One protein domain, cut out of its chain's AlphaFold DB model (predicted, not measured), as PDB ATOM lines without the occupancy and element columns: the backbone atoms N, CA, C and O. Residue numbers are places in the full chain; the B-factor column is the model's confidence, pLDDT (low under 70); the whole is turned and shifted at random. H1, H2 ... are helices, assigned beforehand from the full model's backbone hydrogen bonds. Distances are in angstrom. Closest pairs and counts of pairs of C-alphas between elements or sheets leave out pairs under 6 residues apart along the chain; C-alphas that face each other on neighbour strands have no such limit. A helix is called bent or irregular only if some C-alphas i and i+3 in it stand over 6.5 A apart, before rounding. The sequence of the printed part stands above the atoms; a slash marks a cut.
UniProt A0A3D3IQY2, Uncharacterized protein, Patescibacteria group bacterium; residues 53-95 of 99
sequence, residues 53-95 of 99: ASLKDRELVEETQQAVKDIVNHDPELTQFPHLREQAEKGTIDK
ATOM      1  N   ALA A  53     -16.041  23.308 -45.396       51.41
ATOM      2  CA  ALA A  53     -16.440  24.168 -46.505       51.41
ATOM      3  C   ALA A  53     -15.264  24.616 -47.384       51.41
ATOM      4  O   ALA A  53     -14.524  25.538 -47.053       51.41
ATOM      5  N   SER A  54     -15.114  23.960 -48.535       55.97
ATOM      6  CA  SER A  54     -14.256  24.458 -49.608       55.97
ATOM      7  C   SER A  54     -14.384  25.981 -49.690       55.97
ATOM      8  O   SER A  54     -15.493  26.497 -49.811       55.97
ATOM      9  N   LEU A  55     -13.259  26.700 -49.650       54.53
ATOM     10  CA  LEU A  55     -13.218  28.157 -49.847       54.53
ATOM     11  C   LEU A  55     -13.819  28.588 -51.206       54.53
ATOM     12  O   LEU A  55     -13.874  29.774 -51.513       54.53
ATOM     13  N   LYS A  56     -14.252  27.626 -52.035       53.41
ATOM     14  CA  LYS A  56     -15.032  27.810 -53.260       53.41
ATOM     15  C   LYS A  56     -16.517  28.048 -53.026       53.41
ATOM     16  O   LYS A  56     -17.192  28.366 -54.003       53.41
ATOM     17  N   ASP A  57     -17.043  27.873 -51.812       66.19
ATOM     18  CA  ASP A  57     -18.419  28.268 -51.511       66.19
ATOM     19  C   ASP A  57     -18.491  29.797 -51.445       66.19
ATOM     20  O   ASP A  57     -18.423  30.438 -50.394       66.19
ATOM     21  N   ARG A  58     -18.502  30.385 -52.641       69.00
ATOM     22  CA  ARG A  58     -18.462  31.825 -52.852       69.00
ATOM     23  C   ARG A  58     -19.692  32.486 -52.245       69.00
ATOM     24  O   ARG A  58     -19.572  33.591 -51.735       69.00
ATOM     25  N   GLU A  59     -20.827  31.791 -52.254       76.38
ATOM     26  CA  GLU A  59     -22.066  32.239 -51.621       76.38
ATOM     27  C   GLU A  59     -21.877  32.337 -50.106       76.38
ATOM     28  O   GLU A  59     -22.090  33.405 -49.540       76.38
ATOM     29  N   LEU A  60     -21.338  31.297 -49.460       78.75
ATOM     30  CA  LEU A  60     -21.052  31.335 -48.023       78.75
ATOM     31  C   LEU A  60     -20.046  32.437 -47.645       78.75
ATOM     32  O   LEU A  60     -20.191  33.098 -46.612       78.75
ATOM     33  N   VAL A  61     -19.017  32.655 -48.469       79.19
ATOM     34  CA  VAL A  61     -18.039  33.734 -48.251       79.19
ATOM     35  C   VAL A  61     -18.699  35.107 -48.392       79.19
ATOM     36  O   VAL A  61     -18.460  35.983 -47.559       79.19
ATOM     37  N   GLU A  62     -19.533  35.305 -49.412       83.88
ATOM     38  CA  GLU A  62     -20.284  36.546 -49.629       83.88
ATOM     39  C   GLU A  62     -21.263  36.819 -48.474       83.88
ATOM     40  O   GLU A  62     -21.275  37.927 -47.931       83.88
ATOM     41  N   GLU A  63     -22.012  35.807 -48.033       87.31
ATOM     42  CA  GLU A  63     -22.921  35.892 -46.885       87.31
ATOM     43  C   GLU A  63     -22.176  36.245 -45.598       87.31
ATOM     44  O   GLU A  63     -22.588  37.138 -44.854       87.31
ATOM     45  N   THR A  64     -21.031  35.604 -45.359       86.44
ATOM     46  CA  THR A  64     -20.195  35.886 -44.188       86.44
ATOM     47  C   THR A  64     -19.676  37.323 -44.224       86.44
ATOM     48  O   THR A  64     -19.729  38.028 -43.216       86.44
ATOM     49  N   GLN A  65     -19.211  37.801 -45.383       84.81
ATOM     50  CA  GLN A  65     -18.775  39.191 -45.538       84.81
ATOM     51  C   GLN A  65     -19.913  40.179 -45.285       84.81
ATOM     52  O   GLN A  65     -19.686  41.227 -44.675       84.81
ATOM     53  N   GLN A  66     -21.123  39.870 -45.750       90.25
ATOM     54  CA  GLN A  66     -22.281  40.723 -45.532       90.25
ATOM     55  C   GLN A  66     -22.672  40.765 -44.052       90.25
ATOM     56  O   GLN A  66     -22.818  41.853 -43.498       90.25
ATOM     57  N   ALA A  67     -22.719  39.612 -43.385       88.31
ATOM     58  CA  ALA A  67     -22.995  39.529 -41.953       88.31
ATOM     59  C   ALA A  67     -21.976  40.327 -41.122       88.31
ATOM     60  O   ALA A  67     -22.355  41.057 -40.207       88.31
ATOM     61  N   VAL A  68     -20.687  40.255 -41.471       88.50
ATOM     62  CA  VAL A  68     -19.642  41.058 -40.817       88.50
ATOM     63  C   VAL A  68     -19.891  42.555 -41.008       88.50
ATOM     64  O   VAL A  68     -19.815  43.305 -40.036       88.50
ATOM     65  N   LYS A  69     -20.218  43.006 -42.227       89.38
ATOM     66  CA  LYS A  69     -20.533  44.423 -42.484       89.38
ATOM     67  C   LYS A  69     -21.720  44.888 -41.652       89.38
ATOM     68  O   LYS A  69     -21.662  45.966 -41.072       89.38
ATOM     69  N   ASP A  70     -22.773  44.085 -41.584       91.69
ATOM     70  CA  ASP A  70     -23.983  44.442 -40.852       91.69
ATOM     71  C   ASP A  70     -23.706  44.563 -39.351       91.69
ATOM     72  O   ASP A  70     -24.118  45.548 -38.738       91.69
ATOM     73  N   ILE A  71     -22.942  43.626 -38.779       89.38
ATOM     74  CA  ILE A  71     -22.527  43.674 -37.373       89.38
ATOM     75  C   ILE A  71     -21.669  44.915 -37.106       89.38
ATOM     76  O   ILE A  71     -21.982  45.677 -36.198       89.38
ATOM     77  N   VAL A  72     -20.635  45.165 -37.913       87.88
ATOM     78  CA  VAL A  72     -19.720  46.302 -37.709       87.88
ATOM     79  C   VAL A  72     -20.423  47.648 -37.905       87.88
ATOM     80  O   VAL A  72     -20.110  48.603 -37.204       87.88
ATOM     81  N   ASN A  73     -21.394  47.744 -38.818       90.44
ATOM     82  CA  ASN A  73     -22.156  48.978 -39.027       90.44
ATOM     83  C   ASN A  73     -23.075  49.315 -37.843       90.44
ATOM     84  O   ASN A  73     -23.287  50.493 -37.557       90.44
ATOM     85  N   HIS A  74     -23.642  48.304 -37.180       88.06
ATOM     86  CA  HIS A  74     -24.564  48.504 -36.058       88.06
ATOM     87  C   HIS A  74     -23.853  48.559 -34.701       88.06
ATOM     88  O   HIS A  74     -24.283  49.301 -33.819       88.06
ATOM     89  N   ASP A  75     -22.776  47.795 -34.529       89.06
ATOM     90  CA  ASP A  75     -22.007  47.685 -33.289       89.06
ATOM     91  C   ASP A  75     -20.503  47.561 -33.606       89.06
ATOM     92  O   ASP A  75     -19.929  46.470 -33.529       89.06
ATOM     93  N   PRO A  76     -19.845  48.680 -33.974       85.38
ATOM     94  CA  PRO A  76     -18.430  48.686 -34.357       85.38
ATOM     95  C   PRO A  76     -17.501  48.157 -33.261       85.38
ATOM     96  O   PRO A  76     -16.463  47.566 -33.542       85.38
ATOM     97  N   GLU A  77     -17.891  48.370 -32.007       86.56
ATOM     98  CA  GLU A  77     -17.139  47.992 -30.809       86.56
ATOM     99  C   GLU A  77     -17.468  46.562 -30.340       86.56
ATOM    100  O   GLU A  77     -16.970  46.117 -29.300       86.56
ATOM    101  N   LEU A  78     -18.322  45.837 -31.082       85.81
ATOM    102  CA  LEU A  78     -18.779  44.479 -30.773       85.81
ATOM    103  C   LEU A  78     -19.255  44.333 -29.315       85.81
ATOM    104  O   LEU A  78     -19.054  43.301 -28.667       85.81
ATOM    105  N   THR A  79     -19.875  45.383 -28.775       86.31
ATOM    106  CA  THR A  79     -20.343  45.458 -27.386       86.31
ATOM    107  C   THR A  79     -21.383  44.397 -27.055       86.31
ATOM    108  O   THR A  79     -21.400  43.883 -25.935       86.31
ATOM    109  N   GLN A  80     -22.214  44.021 -28.027       86.56
ATOM    110  CA  GLN A  80     -23.214  42.964 -27.896       86.56
ATOM    111  C   GLN A  80     -22.621  41.559 -28.070       86.56
ATOM    112  O   GLN A  80     -23.261  40.571 -27.708       86.56
ATOM    113  N   PHE A  81     -21.381  41.455 -28.560       86.06
ATOM    114  CA  PHE A  81     -20.698  40.194 -28.839       86.06
ATOM    115  C   PHE A  81     -19.325  40.130 -28.143       86.06
ATOM    116  O   PHE A  81     -18.289  40.085 -28.809       86.06
ATOM    117  N   PRO A  82     -19.273  40.057 -26.798       85.31
ATOM    118  CA  PRO A  82     -18.021  40.146 -26.037       85.31
ATOM    119  C   PRO A  82     -17.016  39.038 -26.377       85.31
ATOM    120  O   PRO A  82     -15.815  39.293 -26.425       85.31
ATOM    121  N   HIS A  83     -17.492  37.822 -26.663       85.19
ATOM    122  CA  HIS A  83     -16.627  36.727 -27.108       85.19
ATOM    123  C   HIS A  83     -16.088  36.949 -28.523       85.19
ATOM    124  O   HIS A  83     -14.938  36.623 -28.791       85.19
ATOM    125  N   LEU A  84     -16.893  37.521 -29.423       83.56
ATOM    126  CA  LEU A  84     -16.446  37.845 -30.777       83.56
ATOM    127  C   LEU A  84     -15.398  38.959 -30.744       83.56
ATOM    128  O   LEU A  84     -14.389  38.852 -31.433       83.56
ATOM    129  N   ARG A  85     -15.593  39.971 -29.890       85.44
ATOM    130  CA  ARG A  85     -14.617  41.035 -29.641       85.44
ATOM    131  C   ARG A  85     -13.276  40.478 -29.169       85.44
ATOM    132  O   ARG A  85     -12.250  40.773 -29.765       85.44
ATOM    133  N   GLU A  86     -13.294  39.611 -28.157       85.44
ATOM    134  CA  GLU A  86     -12.081  38.975 -27.632       85.44
ATOM    135  C   GLU A  86     -11.343  38.160 -28.711       85.44
ATOM    136  O   GLU A  86     -10.113  38.169 -28.778       85.44
ATOM    137  N   GLN A  87     -12.077  37.448 -29.572       82.19
ATOM    138  CA  GLN A  87     -11.471  36.702 -30.680       82.19
ATOM    139  C   GLN A  87     -10.937  37.624 -31.780       82.19
ATOM    140  O   GLN A  87      -9.865  37.352 -32.315       82.19
ATOM    141  N   ALA A  88     -11.634  38.717 -32.098       80.44
ATOM    142  CA  ALA A  88     -11.176  39.711 -33.065       80.44
ATOM    143  C   ALA A  88      -9.872  40.381 -32.603       80.44
ATOM    144  O   ALA A  88      -8.937  40.494 -33.390       80.44
ATOM    145  N   GLU A  89      -9.769  40.724 -31.315       81.00
ATOM    146  CA  GLU A  89      -8.552  41.277 -30.706       81.00
ATOM    147  C   GLU A  89      -7.377  40.288 -30.772       81.00
ATOM    148  O   GLU A  89      -6.264  40.664 -31.146       81.00
ATOM    149  N   LYS A  90      -7.619  39.002 -30.480       77.38
ATOM    150  CA  LYS A  90      -6.603  37.935 -30.574       77.38
ATOM    151  C   LYS A  90      -6.202  37.601 -32.013       77.38
ATOM    152  O   LYS A  90      -5.082  37.154 -32.243       77.38
ATOM    153  N   GLY A  91      -7.123  37.776 -32.958       62.69
ATOM    154  CA  GLY A  91      -6.952  37.486 -34.381       62.69
ATOM    155  C   GLY A  91      -6.289  38.608 -35.180       62.69
ATOM    156  O   GLY A  91      -6.037  38.423 -36.372       62.69
ATOM    157  N   THR A  92      -5.986  39.751 -34.554       55.72
ATOM    158  CA  THR A  92      -5.196  40.819 -35.172       55.72
ATOM    159  C   THR A  92      -3.773  40.312 -35.415       55.72
ATOM    160  O   THR A  92      -2.894  40.428 -34.566       55.72
ATOM    161  N   ILE A  93      -3.539  39.703 -36.580       52.12
ATOM    162  CA  ILE A  93      -2.186  39.502 -37.094       52.12
ATOM    163  C   ILE A  93      -1.615  40.904 -37.256       52.12
ATOM    164  O   ILE A  93      -2.149  41.702 -38.032       52.12
ATOM    165  N   ASP A  94      -0.579  41.201 -36.476       44.12
ATOM    166  CA  ASP A  94       0.199  42.431 -36.554       44.12
ATOM    167  C   ASP A  94       0.411  42.764 -38.037       44.12
ATOM    168  O   ASP A  94       0.988  41.965 -38.783       44.12
ATOM    169  N   LYS A  95      -0.126  43.899 -38.505       41.44
ATOM    170  CA  LYS A  95       0.141  44.406 -39.855       41.44
ATOM    171  C   LYS A  95       1.601  44.860 -39.901       41.44
ATOM    172  O   LYS A  95       1.898  46.048 -39.941       41.44
TER     173      LYS A  95
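What this domain is: This is residues 53 to 95 of the 99 residues of an uncharacterized protein of Patescibacteria group bacterium (UniProt A0A3D3IQY2). One long helix, H1, and a shorter one, H2, form the two arms of an open L, with the link of residues 75 to 81 at the corner between them. Most of H1 stands free, and at the far end of H2 residues 89 to 95 stick out as a tail, of which 89 and 90 belong to H2. The printed part has 43 residues with two named helices, H1 then H2 along the chain, and no named strand; the class is all helix. It is loose, with a radius of gyration of the C-alphas of 12.3 A, and the C-alphas span 30 by 25 by 19 A.

Where its parts are: H1, residues 58 to 74, is the longest helix and measures 24.4 A from C-alpha 58 at (-18.462, 31.825, -52.852) to C-alpha 74 at (-24.564, 48.504, -36.058); y and z both rise along it. H2, residues 82 to 90, measures 12.5 A and ends with C-alpha 90 at (-6.603, 37.935, -30.574); it runs mainly along x.

How they stand to each other: H1 and H2 are apart, with no C-alpha of the one within 8 A of the other. A short link of 7 residues joins them. Residues 54 to 60, of which 58 to 60 belong to H1, stand free, and so do residues 62 to 70 of H1. In H1 and H2 every O i to N i+4 pair is within hydrogen-bond range. Neither helix is bent.

The domain as a whole: The two C-alphas farthest apart, those of Lys 56 and Thr 79, are 31.8 A from each other. The C-alphas of Ala 53 and Lys 95, first and last printed, are 27.0 A apart. The printed part has no cut and no long link between its helices. The mean pLDDT of the printed part is 77.6; residues 53 to 58 and 91 to 95 are under 70.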